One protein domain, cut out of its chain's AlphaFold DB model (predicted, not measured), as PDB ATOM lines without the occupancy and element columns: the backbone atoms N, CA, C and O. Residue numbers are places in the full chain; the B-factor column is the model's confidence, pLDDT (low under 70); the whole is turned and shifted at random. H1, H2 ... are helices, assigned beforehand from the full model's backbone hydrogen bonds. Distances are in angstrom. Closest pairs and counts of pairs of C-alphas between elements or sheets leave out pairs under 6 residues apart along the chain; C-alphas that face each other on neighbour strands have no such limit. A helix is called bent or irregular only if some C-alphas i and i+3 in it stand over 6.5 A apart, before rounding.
ATOM      1  N   ARG A  14      57.106 -51.625 -32.951       82.88
ATOM      2  CA  ARG A  14      56.791 -50.510 -33.860       82.88
ATOM      3  C   ARG A  14      55.420 -49.898 -33.595       82.88
ATOM      4  O   ARG A  14      55.301 -48.679 -33.618       82.88
ATOM      5  N   ILE A  15      54.407 -50.733 -33.360       83.06
ATOM      6  CA  ILE A  15      53.057 -50.265 -33.024       83.06
ATOM      7  C   ILE A  15      53.090 -49.487 -31.707       83.06
ATOM      8  O   ILE A  15      52.588 -48.374 -31.667       83.06
ATOM      9  N   GLN A  16      53.756 -50.017 -30.678       84.38
ATOM     10  CA  GLN A  16      53.872 -49.343 -29.383       84.38
ATOM     11  C   GLN A  16      54.567 -47.978 -29.499       84.38
ATOM     12  O   GLN A  16      54.070 -46.998 -28.958       84.38
ATOM     13  N   THR A  17      55.670 -47.882 -30.252       83.81
ATOM     14  CA  THR A  17      56.347 -46.595 -30.497       83.81
ATOM     15  C   THR A  17      55.453 -45.605 -31.248       83.81
ATOM     16  O   THR A  17      55.520 -44.402 -31.008       83.81
ATOM     17  N   LEU A  18      54.613 -46.089 -32.167       84.38
ATOM     18  CA  LEU A  18      53.682 -45.239 -32.906       84.38
ATOM     19  C   LEU A  18      52.524 -44.755 -32.022       84.38
ATOM     20  O   LEU A  18      52.153 -43.589 -32.111       84.38
ATOM     21  N   GLU A  19      51.988 -45.616 -31.157       85.75
ATOM     22  CA  GLU A  19      50.970 -45.253 -30.164       85.75
ATOM     23  C   GLU A  19      51.515 -44.247 -29.136       85.75
ATOM     24  O   GLU A  19      50.834 -43.269 -28.823       85.75
ATOM     25  N   GLU A  20      52.758 -44.424 -28.673       85.50
ATOM     26  CA  GLU A  20      53.452 -43.458 -27.811       85.50
ATOM     27  C   GLU A  20      53.541 -42.092 -28.496       85.50
ATOM     28  O   GLU A  20      53.021 -41.101 -27.992       85.50
ATOM     29  N   ALA A  21      54.131 -42.044 -29.694       85.06
ATOM     30  CA  ALA A  21      54.320 -40.796 -30.425       85.06
ATOM     31  C   ALA A  21      52.989 -40.088 -30.722       85.06
ATOM     32  O   ALA A  21      52.910 -38.863 -30.640       85.06
ATOM     33  N   LEU A  22      51.946 -40.852 -31.057       86.19
ATOM     34  CA  LEU A  22      50.629 -40.310 -31.371       86.19
ATOM     35  C   LEU A  22      49.917 -39.769 -30.126       86.19
ATOM     36  O   LEU A  22      49.391 -38.659 -30.168       86.19
ATOM     37  N   SER A  23      49.923 -40.517 -29.020       89.00
ATOM     38  CA  SER A  23      49.297 -40.081 -27.765       89.00
ATOM     39  C   SER A  23      49.973 -38.831 -27.192       89.00
ATOM     40  O   SER A  23      49.286 -37.860 -26.874       89.00
ATOM     41  N   THR A  24      51.308 -38.786 -27.185       88.19
ATOM     42  CA  THR A  24      52.082 -37.595 -26.803       88.19
ATOM     43  C   THR A  24      51.764 -36.401 -27.704       88.19
ATOM     44  O   THR A  24      51.568 -35.287 -27.219       88.19
ATOM     45  N   ALA A  25      51.665 -36.608 -29.021       86.69
ATOM     46  CA  ALA A  25      51.345 -35.525 -29.944       86.69
ATOM     47  C   ALA A  25      49.948 -34.933 -29.699       86.69
ATOM     48  O   ALA A  25      49.788 -33.712 -29.743       86.69
ATOM     49  N   TRP A  26      48.956 -35.771 -29.390       88.94
ATOM     50  CA  TRP A  26      47.610 -35.310 -29.047       88.94
ATOM     51  C   TRP A  26      47.558 -34.546 -27.725       88.94
ATOM     52  O   TRP A  26      46.911 -33.502 -27.659       88.94
ATOM     53  N   ILE A  27      48.275 -35.010 -26.699       92.00
ATOM     54  CA  ILE A  27      48.377 -34.299 -25.415       92.00
ATOM     55  C   ILE A  27      49.019 -32.925 -25.612       92.00
ATOM     56  O   ILE A  27      48.474 -31.926 -25.141       92.00
ATOM     57  N   ARG A  28      50.123 -32.850 -26.367       90.00
ATOM     58  CA  ARG A  28      50.772 -31.576 -26.708       90.00
ATOM     59  C   ARG A  28      49.836 -30.655 -27.476       90.00
ATOM     60  O   ARG A  28      49.693 -29.500 -27.097       90.00
ATOM     61  N   TYR A  29      49.162 -31.165 -28.506       87.88
ATOM     62  CA  TYR A  29      48.183 -30.394 -29.273       87.88
ATOM     63  C   TYR A  29      47.088 -29.816 -28.366       87.88
ATOM     64  O   TYR A  29      46.823 -28.615 -28.412       87.88
ATOM     65  N   GLY A  30      46.500 -30.653 -27.506       91.31
ATOM     66  CA  GLY A  30      45.482 -30.244 -26.544       91.31
ATOM     67  C   GLY A  30      45.976 -29.160 -25.593       91.31
ATOM     68  O   GLY A  30      45.336 -28.120 -25.450       91.31
ATOM     69  N   SER A  31      47.153 -29.368 -24.998       93.50
ATOM     70  CA  SER A  31      47.779 -28.406 -24.090       93.50
ATOM     71  C   SER A  31      48.046 -27.069 -24.787       93.50
ATOM     72  O   SER A  31      47.628 -26.023 -24.291       93.50
ATOM     73  N   THR A  32      48.663 -27.081 -25.973       90.44
ATOM     74  CA  THR A  32      48.969 -25.867 -26.742       90.44
ATOM     75  C   THR A  32      47.706 -25.118 -27.165       90.44
ATOM     76  O   THR A  32      47.669 -23.885 -27.075       90.44
ATOM     77  N   LEU A  33      46.661 -25.832 -27.599       89.56
ATOM     78  CA  LEU A  33      45.384 -25.232 -27.983       89.56
ATOM     79  C   LEU A  33      44.701 -24.571 -26.785       89.56
ATOM     80  O   LEU A  33      44.339 -23.395 -26.873       89.56
ATOM     81  N   LEU A  34      44.590 -25.271 -25.653       93.44
ATOM     82  CA  LEU A  34      44.021 -24.704 -24.430       93.44
ATOM     83  C   LEU A  34      44.847 -23.515 -23.924       93.44
ATOM     84  O   LEU A  34      44.278 -22.504 -23.517       93.44
ATOM     85  N   ASN A  35      46.180 -23.584 -23.989       92.88
ATOM     86  CA  ASN A  35      47.052 -22.513 -23.500       92.88
ATOM     87  C   ASN A  35      46.955 -21.258 -24.361       92.88
ATOM     88  O   ASN A  35      46.812 -20.152 -23.838       92.88
ATOM     89  N   SER A  36      46.974 -21.425 -25.682       89.38
ATOM     90  CA  SER A  36      46.795 -20.316 -26.624       89.38
ATOM     91  C   SER A  36      45.434 -19.648 -26.438       89.38
ATOM     92  O   SER A  36      45.326 -18.421 -26.456       89.38
ATOM     93  N   SER A  37      44.406 -20.463 -26.213       90.31
ATOM     94  CA  SER A  37      43.037 -20.024 -25.958       90.31
ATOM     95  C   SER A  37      42.918 -19.251 -24.646       90.31
ATOM     96  O   SER A  37      42.428 -18.120 -24.631       90.31
ATOM     97  N   LYS A  38      43.477 -19.793 -23.556       92.19
ATOM     98  CA  LYS A  38      43.592 -19.116 -22.260       92.19
ATOM     99  C   LYS A  38      44.268 -17.756 -22.426       92.19
ATOM    100  O   LYS A  38      43.693 -16.743 -22.045       92.19
ATOM    101  N   GLN A  39      45.442 -17.698 -23.055       91.19
ATOM    102  CA  GLN A  39      46.158 -16.437 -23.286       91.19
ATOM    103  C   GLN A  39      45.341 -15.430 -24.108       91.19
ATOM    104  O   GLN A  39      45.346 -14.239 -23.798       91.19
ATOM    105  N   ALA A  40      44.613 -15.878 -25.132       88.19
ATOM    106  CA  ALA A  40      43.746 -15.004 -25.918       88.19
ATOM    107  C   ALA A  40      42.627 -14.390 -25.061       88.19
ATOM    108  O   ALA A  40      42.412 -13.176 -25.109       88.19
ATOM    109  N   ILE A  41      41.965 -15.197 -24.226       87.19
ATOM    110  CA  ILE A  41      40.938 -14.739 -23.277       87.19
ATOM    111  C   ILE A  41      41.532 -13.715 -22.295       87.19
ATOM    112  O   ILE A  41      40.967 -12.635 -22.108       87.19
ATOM    113  N   MET A  42      42.712 -14.008 -21.746       87.12
ATOM    114  CA  MET A  42      43.437 -13.123 -20.828       87.12
ATOM    115  C   MET A  42      43.785 -11.767 -21.433       87.12
ATOM    116  O   MET A  42      43.615 -10.724 -20.793       87.12
ATOM    117  N   ASN A  43      44.265 -11.771 -22.675       87.00
ATOM    118  CA  ASN A  43      44.664 -10.558 -23.379       87.00
ATOM    119  C   ASN A  43      43.459  -9.672 -23.707       87.00
ATOM    120  O   ASN A  43      43.544  -8.452 -23.541       87.00
ATOM    121  N   ARG A  44      42.328 -10.270 -24.113       84.31
ATOM    122  CA  ARG A  44      41.070  -9.537 -24.345       84.31
ATOM    123  C   ARG A  44      40.619  -8.807 -23.084       84.31
ATOM    124  O   ARG A  44      40.313  -7.620 -23.141       84.31
ATOM    125  N   TYR A  45      40.669  -9.484 -21.937       79.25
ATOM    126  CA  TYR A  45      40.283  -8.883 -20.663       79.25
ATOM    127  C   TYR A  45      41.250  -7.779 -20.207       79.25
ATOM    128  O   TYR A  45      40.827  -6.688 -19.829       79.25
ATOM    129  N   SER A  46      42.558  -8.036 -20.289       81.88
ATOM    130  CA  SER A  46      43.592  -7.080 -19.861       81.88
ATOM    131  C   SER A  46      43.595  -5.796 -20.694       81.88
ATOM    132  O   SER A  46      43.952  -4.736 -20.187       81.88
ATOM    133  N   GLN A 135      34.133 -39.521 -15.589       55.66
ATOM    134  CA  GLN A 135      33.583 -38.941 -16.817       55.66
ATOM    135  C   GLN A 135      32.208 -38.306 -16.568       55.66
ATOM    136  O   GLN A 135      31.791 -37.438 -17.328       55.66
ATOM    137  N   THR A 136      31.524 -38.696 -15.483       51.16
ATOM    138  CA  THR A 136      30.256 -38.095 -15.059       51.16
ATOM    139  C   THR A 136      30.404 -36.704 -14.437       51.16
ATOM    140  O   THR A 136      29.403 -36.004 -14.290       51.16
ATOM    141  N   LEU A 137      31.626 -36.272 -14.100       51.59
ATOM    142  CA  LEU A 137      31.902 -34.912 -13.634       51.59
ATOM    143  C   LEU A 137      31.821 -33.881 -14.757       51.59
ATOM    144  O   LEU A 137      31.665 -32.704 -14.449       51.59
ATOM    145  N   PHE A 138      31.907 -34.281 -16.026       57.50
ATOM    146  CA  PHE A 138      31.801 -33.351 -17.146       57.50
ATOM    147  C   PHE A 138      30.387 -33.362 -17.716       57.50
ATOM    148  O   PHE A 138      29.769 -34.414 -17.888       57.50
ATOM    149  N   LEU A 139      29.864 -32.162 -17.971       52.19
ATOM    150  CA  LEU A 139      28.556 -31.960 -18.588       52.19
ATOM    151  C   LEU A 139      28.456 -32.772 -19.886       52.19
ATOM    152  O   LEU A 139      29.453 -32.947 -20.583       52.19
ATOM    153  N   TYR A 140      27.248 -33.267 -20.183       50.00
ATOM    154  CA  TYR A 140      26.952 -34.056 -21.381       50.00
ATOM    155  C   TYR A 140      27.614 -33.425 -22.617       50.00
ATOM    156  O   TYR A 140      27.227 -32.302 -22.961       50.00
ATOM    157  N   PRO A 141      28.570 -34.112 -23.276       48.19
ATOM    158  CA  PRO A 141      29.169 -33.596 -24.494       48.19
ATOM    159  C   PRO A 141      28.051 -33.372 -25.506       48.19
ATOM    160  O   PRO A 141      27.279 -34.281 -25.817       48.19
ATOM    161  N   GLN A 142      27.913 -32.135 -25.968       51.28
ATOM    162  CA  GLN A 142      27.060 -31.845 -27.109       51.28
ATOM    163  C   GLN A 142      27.864 -32.272 -28.334       51.28
ATOM    164  O   GLN A 142      28.985 -31.801 -28.513       51.28
ATOM    165  N   ASP A 143      27.299 -33.117 -29.197       53.25
ATOM    166  CA  ASP A 143      27.954 -33.722 -30.375       53.25
ATOM    167  C   ASP A 143      28.605 -32.714 -31.363       53.25
ATOM    168  O   ASP A 143      29.237 -33.090 -32.346       53.25
ATOM    169  N   THR A 144      28.504 -31.409 -31.108       62.59
ATOM    170  CA  THR A 144      28.918 -30.345 -32.019       62.59
ATOM    171  C   THR A 144      30.424 -30.096 -32.084       62.59
ATOM    172  O   THR A 144      30.904 -29.776 -33.171       62.59
ATOM    173  N   LEU A 145      31.200 -30.199 -30.994       62.19
ATOM    174  CA  LEU A 145      32.639 -29.901 -31.085       62.19
ATOM    175  C   LEU A 145      33.432 -31.084 -31.634       62.19
ATOM    176  O   LEU A 145      34.356 -30.862 -32.404       62.19
ATOM    177  N   ALA A 146      33.065 -32.324 -31.305       61.78
ATOM    178  CA  ALA A 146      33.702 -33.504 -31.887       61.78
ATOM    179  C   ALA A 146      33.531 -33.528 -33.417       61.78
ATOM    180  O   ALA A 146      34.503 -33.751 -34.138       61.78
ATOM    181  N   GLU A 147      32.330 -33.204 -33.912       66.56
ATOM    182  CA  GLU A 147      32.081 -33.023 -35.343       66.56
ATOM    183  C   GLU A 147      32.859 -31.833 -35.910       66.56
ATOM    184  O   GLU A 147      33.529 -31.996 -36.920       66.56
ATOM    185  N   LYS A 148      32.869 -30.663 -35.251       66.56
ATOM    186  CA  LYS A 148      33.661 -29.500 -35.705       66.56
ATOM    187  C   LYS A 148      35.164 -29.771 -35.720       66.56
ATOM    188  O   LYS A 148      35.842 -29.283 -36.616       66.56
ATOM    189  N   LEU A 149      35.687 -30.515 -34.747       63.75
ATOM    190  CA  LEU A 149      37.084 -30.936 -34.675       63.75
ATOM    191  C   LEU A 149      37.378 -31.937 -35.784       63.75
ATOM    192  O   LEU A 149      38.355 -31.741 -36.491       63.75
ATOM    193  N   SER A 150      36.529 -32.945 -35.996       65.81
ATOM    194  CA  SER A 150      36.665 -33.885 -37.115       65.81
ATOM    195  C   SER A 150      36.628 -33.160 -38.461       65.81
ATOM    196  O   SER A 150      37.521 -33.350 -39.276       65.81
ATOM    197  N   ASP A 151      35.671 -32.254 -38.659       66.50
ATOM    198  CA  ASP A 151      35.529 -31.444 -39.867       66.50
ATOM    199  C   ASP A 151      36.711 -30.498 -40.074       66.50
ATOM    200  O   ASP A 151      37.179 -30.351 -41.198       66.50
ATOM    201  N   ALA A 152      37.191 -29.829 -39.021       62.22
ATOM    202  CA  ALA A 152      38.358 -28.951 -39.095       62.22
ATOM    203  C   ALA A 152      39.625 -29.762 -39.393       62.22
ATOM    204  O   ALA A 152      40.422 -29.371 -40.238       62.22
ATOM    205  N   LEU A 153      39.778 -30.927 -38.765       60.94
ATOM    206  CA  LEU A 153      40.881 -31.853 -39.012       60.94
ATOM    207  C   LEU A 153      40.852 -32.416 -40.441       60.94
ATOM    208  O   LEU A 153      41.906 -32.563 -41.059       60.94
ATOM    209  N   GLU A 154      39.664 -32.693 -40.977       62.47
ATOM    210  CA  GLU A 154      39.460 -33.222 -42.327       62.47
ATOM    211  C   GLU A 154      39.591 -32.132 -43.406       62.47
ATOM    212  O   GLU A 154      40.162 -32.380 -44.470       62.47
ATOM    213  N   LYS A 155      39.126 -30.904 -43.129       59.78
ATOM    214  CA  LYS A 155      39.185 -29.757 -44.055       59.78
ATOM    215  C   LYS A 155      40.560 -29.102 -44.110       59.78
ATOM    216  O   LYS A 155      40.996 -28.753 -45.206       59.78
ATOM    217  N   ASP A 156      41.244 -28.956 -42.975       51.12
ATOM    218  CA  ASP A 156      42.539 -28.271 -42.940       51.12
ATOM    219  C   ASP A 156      43.723 -29.195 -43.217       51.12
ATOM    220  O   ASP A 156      44.834 -28.684 -43.356       51.12
ATOM    221  N   TYR A 157      43.516 -30.521 -43.336       42.47
ATOM    222  CA  TYR A 157      44.591 -31.508 -43.522       42.47
ATOM    223  C   TYR A 157      45.818 -31.087 -42.709       42.47
ATOM    224  O   TYR A 157      46.934 -30.956 -43.227       42.47
ATOM    225  N   VAL A 158      45.600 -30.785 -41.422       46.91
ATOM    226  CA  VAL A 158      46.721 -30.658 -40.508       46.91
ATOM    227  C   VAL A 158      47.337 -32.041 -40.572       46.91
ATOM    228  O   VAL A 158      46.735 -33.015 -40.132       46.91
ATOM    229  N   ASP A 159      48.470 -32.160 -41.257       46.62
ATOM    230  CA  ASP A 159      49.270 -33.368 -41.254       46.62
ATOM    231  C   ASP A 159      49.749 -33.495 -39.804       46.62
ATOM    232  O   ASP A 159      50.847 -33.074 -39.451       46.62
ATOM    233  N   LEU A 160      48.872 -34.026 -38.938       47.25
ATOM    234  CA  LEU A 160      49.097 -34.341 -37.526       47.25
ATOM    235  C   LEU A 160      50.129 -35.467 -37.390       47.25
ATOM    236  O   LEU A 160      50.344 -36.030 -36.318       47.25
ATOM    237  N   ARG A 161      50.812 -35.816 -38.485       46.66
ATOM    238  CA  ARG A 161      52.166 -36.331 -38.432       46.66
ATOM    239  C   ARG A 161      53.045 -35.236 -37.822       46.66
ATOM    240  O   ARG A 161      53.790 -34.532 -38.496       46.66
ATOM    241  N   PHE A 162      53.003 -35.193 -36.496       51.66
ATOM    242  CA  PHE A 162      53.883 -34.426 -35.633       51.66
ATOM    243  C   PHE A 162      55.259 -35.066 -35.329       51.66
ATOM    244  O   PHE A 162      55.910 -34.578 -34.403       51.66
ATOM    245  N   PRO A 163      55.799 -36.106 -36.014       43.19
ATOM    246  CA  PRO A 163      57.194 -36.439 -35.781       43.19
ATOM    247  C   PRO A 163      58.084 -35.371 -36.436       43.19
ATOM    248  O   PRO A 163      58.265 -35.353 -37.651       43.19
ATOM    249  N   GLY A 164      58.656 -34.488 -35.611       47.56
ATOM    250  CA  GLY A 164      59.744 -33.580 -35.995       47.56
ATOM    251  C   GLY A 164      59.371 -32.121 -36.284       47.56
ATOM    252  O   GLY A 164      60.255 -31.365 -36.677       47.56
ATOM    253  N   GLN A 165      58.116 -31.703 -36.086       52.88
ATOM    254  CA  GLN A 165      57.755 -30.278 -36.146       52.88
ATOM    255  C   GLN A 165      58.142 -29.565 -34.843       52.88
ATOM    256  O   GLN A 165      58.021 -30.129 -33.756       52.88
ATOM    257  N   ASN A 166      58.632 -28.328 -34.956       56.00
ATOM    258  CA  ASN A 166      58.920 -27.490 -33.792       56.00
ATOM    259  C   ASN A 166      57.616 -26.901 -33.212       56.00
ATOM    260  O   ASN A 166      56.634 -26.713 -33.930       56.00
ATOM    261  N   ASN A 167      57.610 -26.585 -31.913       54.97
ATOM    262  CA  ASN A 167      56.420 -26.073 -31.215       54.97
ATOM    263  C   ASN A 167      55.846 -24.797 -31.867       54.97
ATOM    264  O   ASN A 167      54.632 -24.625 -31.919       54.97
ATOM    265  N   ASN A 168      56.701 -23.947 -32.445       62.75
ATOM    266  CA  ASN A 168      56.287 -22.697 -33.088       62.75
ATOM    267  C   ASN A 168      55.457 -22.922 -34.364       62.75
ATOM    268  O   ASN A 168      54.520 -22.173 -34.635       62.75
ATOM    269  N   GLU A 169      55.790 -23.934 -35.167       65.25
ATOM    270  CA  GLU A 169      55.036 -24.298 -36.372       65.25
ATOM    271  C   GLU A 169      53.663 -24.876 -36.029       65.25
ATOM    272  O   GLU A 169      52.693 -24.643 -36.752       65.25
ATOM    273  N   ILE A 170      53.584 -25.606 -34.915       61.62
ATOM    274  CA  ILE A 170      52.340 -26.173 -34.394       61.62
ATOM    275  C   ILE A 170      51.431 -25.039 -33.893       61.62
ATOM    276  O   ILE A 170      50.285 -24.933 -34.326       61.62
ATOM    277  N   GLU A 171      51.954 -24.118 -33.081       62.69
ATOM    278  CA  GLU A 171      51.210 -22.969 -32.539       62.69
ATOM    279  C   GLU A 171      50.592 -22.043 -33.598       62.69
ATOM    280  O   GLU A 171      49.562 -21.414 -33.343       62.69
ATOM    281  N   GLN A 172      51.216 -21.923 -34.774       66.94
ATOM    282  CA  GLN A 172      50.703 -21.097 -35.873       66.94
ATOM    283  C   GLN A 172      49.558 -21.759 -36.641       66.94
ATOM    284  O   GLN A 172      48.758 -21.059 -37.261       66.94
ATOM    285  N   LYS A 173      49.484 -23.092 -36.618       65.88
ATOM    286  CA  LYS A 173      48.457 -23.873 -37.321       65.88
ATOM    287  C   LYS A 173      47.260 -24.205 -36.439       65.88
ATOM    288  O   LYS A 173      46.207 -24.542 -36.964       65.88
ATOM    289  N   ILE A 174      47.415 -24.125 -35.117       66.44
ATOM    290  CA  ILE A 174      46.333 -24.402 -34.178       66.44
ATOM    291  C   ILE A 174      45.288 -23.276 -34.252       66.44
ATOM    292  O   ILE A 174      45.611 -22.116 -33.962       66.44
ATOM    293  N   PRO A 175      44.024 -23.584 -34.584       70.56
ATOM    294  CA  PRO A 175      42.992 -22.567 -34.664       70.56
ATOM    295  C   PRO A 175      42.581 -22.130 -33.251       70.56
ATOM    296  O   PRO A 175      41.789 -22.773 -32.569       70.56
ATOM    297  N   ARG A 176      43.142 -21.003 -32.795       67.31
ATOM    298  CA  ARG A 176      42.958 -20.454 -31.432       67.31
ATOM    299  C   ARG A 176      41.515 -20.074 -31.092       67.31
ATOM    300  O   ARG A 176      41.201 -19.866 -29.931       67.31
ATOM    301  N   TYR A 177      40.661 -19.945 -32.101       72.88
ATOM    302  CA  TYR A 177      39.240 -19.637 -31.946       72.88
ATOM    303  C   TYR A 177      38.395 -20.866 -31.580       72.88
ATOM    304  O   TYR A 177      37.183 -20.738 -31.456       72.88
ATOM    305  N   LEU A 178      38.997 -22.058 -31.467       73.06
ATOM    306  CA  LEU A 178      38.255 -23.292 -31.196       73.06
ATOM    307  C   LEU A 178      37.818 -23.453 -29.739       73.06
ATOM    308  O   LEU A 178      36.887 -24.212 -29.497       73.06
ATOM    309  N   VAL A 179      38.493 -22.798 -28.788       88.12
ATOM    310  CA  VAL A 179      38.164 -22.911 -27.363       88.12
ATOM    311  C   VAL A 179      38.076 -21.522 -26.747       88.12
ATOM    312  O   VAL A 179      39.064 -20.926 -26.340       88.12
ATOM    313  N   GLU A 180      36.878 -20.975 -26.669       87.81
ATOM    314  CA  GLU A 180      36.594 -19.729 -25.959       87.81
ATOM    315  C   GLU A 180      35.784 -19.971 -24.686       87.81
ATOM    316  O   GLU A 180      35.845 -19.157 -23.760       87.81
ATOM    317  N   LYS A 181      35.053 -21.089 -24.629       88.00
ATOM    318  CA  LYS A 181      34.122 -21.409 -23.547       88.00
ATOM    319  C   LYS A 181      34.544 -22.639 -22.738       88.00
ATOM    320  O   LYS A 181      35.160 -23.553 -23.292       88.00
ATOM    321  N   PRO A 182      34.116 -22.732 -21.464       89.62
ATOM    322  CA  PRO A 182      34.259 -23.942 -20.649       89.62
ATOM    323  C   PRO A 182      33.784 -25.225 -21.347       89.62
ATOM    324  O   PRO A 182      34.476 -26.239 -21.308       89.62
ATOM    325  N   MET A 183      32.636 -25.171 -22.032       86.75
ATOM    326  CA  MET A 183      32.058 -26.334 -22.719       86.75
ATOM    327  C   MET A 183      32.957 -26.844 -23.854       86.75
ATOM    328  O   MET A 183      33.176 -28.041 -23.985       86.75
ATOM    329  N   GLU A 184      33.542 -25.934 -24.634       88.44
ATOM    330  CA  GLU A 184      34.431 -26.291 -25.746       88.44
ATOM    331  C   GLU A 184      35.740 -26.908 -25.230       88.44
ATOM    332  O   GLU A 184      36.271 -27.855 -25.809       88.44
ATOM    333  N   ALA A 185      36.246 -26.413 -24.098       91.81
ATOM    334  CA  ALA A 185      37.392 -27.023 -23.436       91.81
ATOM    335  C   ALA A 185      37.060 -28.436 -22.935       91.81
ATOM    336  O   ALA A 185      37.895 -29.333 -23.059       91.81
ATOM    337  N   ALA A 186      35.860 -28.639 -22.376       89.81
ATOM    338  CA  ALA A 186      35.396 -29.939 -21.895       89.81
ATOM    339  C   ALA A 186      35.277 -30.953 -23.036       89.81
ATOM    340  O   ALA A 186      35.817 -32.051 -22.923       89.81
ATOM    341  N   ASP A 187      34.670 -30.571 -24.159       86.44
ATOM    342  CA  ASP A 187      34.566 -31.431 -25.338       86.44
ATOM    343  C   ASP A 187      35.952 -31.821 -25.887       86.44
ATOM    344  O   ASP A 187      36.199 -32.990 -26.199       86.44
ATOM    345  N   LEU A 188      36.893 -30.867 -25.960       90.00
ATOM    346  CA  LEU A 188      38.279 -31.156 -26.342       90.00
ATOM    347  C   LEU A 188      38.934 -32.132 -25.358       90.00
ATOM    348  O   LEU A 188      39.625 -33.059 -25.775       90.00
ATOM    349  N   PHE A 189      38.730 -31.945 -24.056       92.75
ATOM    350  CA  PHE A 189      39.303 -32.826 -23.046       92.75
ATOM    351  C   PHE A 189      38.716 -34.240 -23.118       92.75
ATOM    352  O   PHE A 189      39.472 -35.208 -23.073       92.75
ATOM    353  N   ILE A 190      37.403 -34.372 -23.335       88.88
ATOM    354  CA  ILE A 190      36.725 -35.656 -23.575       88.88
ATOM    355  C   ILE A 190      37.325 -36.362 -24.793       88.88
ATOM    356  O   ILE A 190      37.628 -37.554 -24.724       88.88
ATOM    357  N   PHE A 191      37.565 -35.630 -25.885       89.12
ATOM    358  CA  PHE A 191      38.256 -36.164 -27.059       89.12
ATOM    359  C   PHE A 191      39.677 -36.662 -26.734       89.12
ATOM    360  O   PHE A 191      40.138 -37.649 -27.312       89.12
ATOM    361  N   LEU A 192      40.375 -36.013 -25.799       93.12
ATOM    362  CA  LEU A 192      41.728 -36.388 -25.383       93.12
ATOM    363  C   LEU A 192      41.772 -37.562 -24.397       93.12
ATOM    364  O   LEU A 192      42.814 -38.208 -24.315       93.12
ATOM    365  N   LEU A 193      40.683 -37.889 -23.688       91.31
ATOM    366  CA  LEU A 193      40.669 -38.952 -22.669       91.31
ATOM    367  C   LEU A 193      41.222 -40.302 -23.171       91.31
ATOM    368  O   LEU A 193      42.122 -40.833 -22.518       91.31
ATOM    369  N   PRO A 194      40.806 -40.842 -24.339       88.56
ATOM    370  CA  PRO A 194      41.373 -42.095 -24.840       88.56
ATOM    371  C   PRO A 194      42.885 -42.010 -25.088       88.56
ATOM    372  O   PRO A 194      43.602 -42.993 -24.910       88.56
ATOM    373  N   TRP A 195      43.389 -40.839 -25.489       92.25
ATOM    374  CA  TRP A 195      44.816 -40.614 -25.716       92.25
ATOM    375  C   TRP A 195      45.589 -40.485 -24.409       92.25
ATOM    376  O   TRP A 195      46.702 -40.993 -24.332       92.25
ATOM    377  N   ILE A 196      44.996 -39.876 -23.380       91.81
ATOM    378  CA  ILE A 196      45.558 -39.828 -22.024       91.81
ATOM    379  C   ILE A 196      45.674 -41.246 -21.453       91.81
ATOM    380  O   ILE A 196      46.715 -41.591 -20.897       91.81
ATOM    381  N   ASP A 197      44.663 -42.095 -21.641       89.56
ATOM    382  CA  ASP A 197      44.709 -43.491 -21.191       89.56
ATOM    383  C   ASP A 197      45.810 -44.288 -21.908       89.56
ATOM    384  O   ASP A 197      46.578 -45.022 -21.278       89.56
ATOM    385  N   VAL A 198      45.923 -44.126 -23.232       88.88
ATOM    386  CA  VAL A 198      47.002 -44.735 -24.031       88.88
ATOM    387  C   VAL A 198      48.366 -44.227 -23.566       88.88
ATOM    388  O   VAL A 198      49.277 -45.027 -23.353       88.88
ATOM    389  N   PHE A 199      48.491 -42.922 -23.343       89.56
ATOM    390  CA  PHE A 199      49.709 -42.286 -22.864       89.56
ATOM    391  C   PHE A 199      50.139 -42.834 -21.503       89.56
ATOM    392  O   PHE A 199      51.242 -43.360 -21.386       89.56
ATOM    393  N   LYS A 200      49.251 -42.818 -20.498       88.69
ATOM    394  CA  LYS A 200      49.523 -43.349 -19.149       88.69
ATOM    395  C   LYS A 200      49.913 -44.833 -19.176       88.69
ATOM    396  O   LYS A 200      50.683 -45.283 -18.335       88.69
ATOM    397  N   LYS A 201      49.391 -45.606 -20.135       87.81
ATOM    398  CA  LYS A 201      49.703 -47.034 -20.289       87.81
ATOM    399  C   LYS A 201      51.070 -47.296 -20.926       87.81
ATOM    400  O   LYS A 201      51.668 -48.336 -20.646       87.81
ATOM    401  N   ILE A 202      51.512 -46.431 -21.836       85.38
ATOM    402  CA  ILE A 202      52.732 -46.644 -22.629       85.38
ATOM    403  C   ILE A 202      53.941 -45.947 -22.009       85.38
ATOM    404  O   ILE A 202      55.044 -46.487 -22.077       85.38
ATOM    405  N   VAL A 203      53.735 -44.778 -21.402       79.75
ATOM    406  CA  VAL A 203      54.780 -44.000 -20.740       79.75
ATOM    407  C   VAL A 203      55.240 -44.749 -19.490       79.75
ATOM    408  O   VAL A 203      54.549 -44.804 -18.476       79.75
TER     409      VAL A 203
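This is residues 14 to 46 and 135 to 203 of the 315 residues of the protein "KIF-binding protein" of Rhodnius prolixus (UniProt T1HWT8). One long helix, H1, makes the longest axis, and the bent helix H4 runs back beside it: arm H4a is side by side with H1 and arm H4b slants across the first half of H1. Short H3 packs steeply on H1, while H2 packs on H4a and stays away from H1. The printed part has 102 residues, with four named helices in the order H1, H2, H3, H4 and no named strand; its class is all helix. It is compact, with a radius of gyration of the C-alphas of 14.2 A and spans of 45 by 35 by 26 A.

H1, residues 14 to 46, is 47.5 A long, from C-alpha 14 at (56.791, -50.510, -33.860) to C-alpha 46 at (43.592, -7.080, -19.861). H4, residues 182 to 202, was assigned as one helix by its hydrogen bonds but is bent: C-alphas 191 and 194 are 7.1 A apart. Its arms are H4a, residues 182 to 191, 14.4 A, and H4b, residues 194 to 202, 12.4 A, ending at C-alpha 202 (52.732, -46.644, -22.629). H3, residues 167 to 173, is 10.3 A long, and H2, residues 144 to 156, 17.6 A.

H1 touches H4b with residues 16 to 27 alone, closest at the C-alphas of Ser 23 and Trp 195, 5.0 A, at a steep tilt of 52 degrees, opposite ways. With residues 30 to 34 alone H1 only just touches H4a, with 3 pairs of C-alphas within 8 A, the closest Leu 34 and Ala 185 at 7.1 A; the tilt is shallow, 5 degrees, opposite ways. H1 touches H3 with residues 29 to 36 alone, closest at the C-alphas of Thr 32 and Glu 171, 6.9 A. H2 touches H4a with residues 145 to 146 alone, closest at the C-alphas of Leu 145 and Asp 187, 6.3 A. H1 and H2 are apart. The helix packing is mostly crossed, 1 of 4 touching pairs being at a shallow tilt. Every O i to N i+4 pair is within hydrogen-bond range in H1, H2, H4a and H4b, and 2 of 3 in H3.

The C-alphas of Arg 14 and Ser 46 are the two farthest apart, 47.5 A. Residues 47 to 134 are not printed, and C-alphas 46 and 135 are 33.5 A apart across this cut. The links H2 to H3 and H3 to H4 are short. The mean pLDDT of the printed part is 75.2; residues 135 to 174 and residue 176 are under 70.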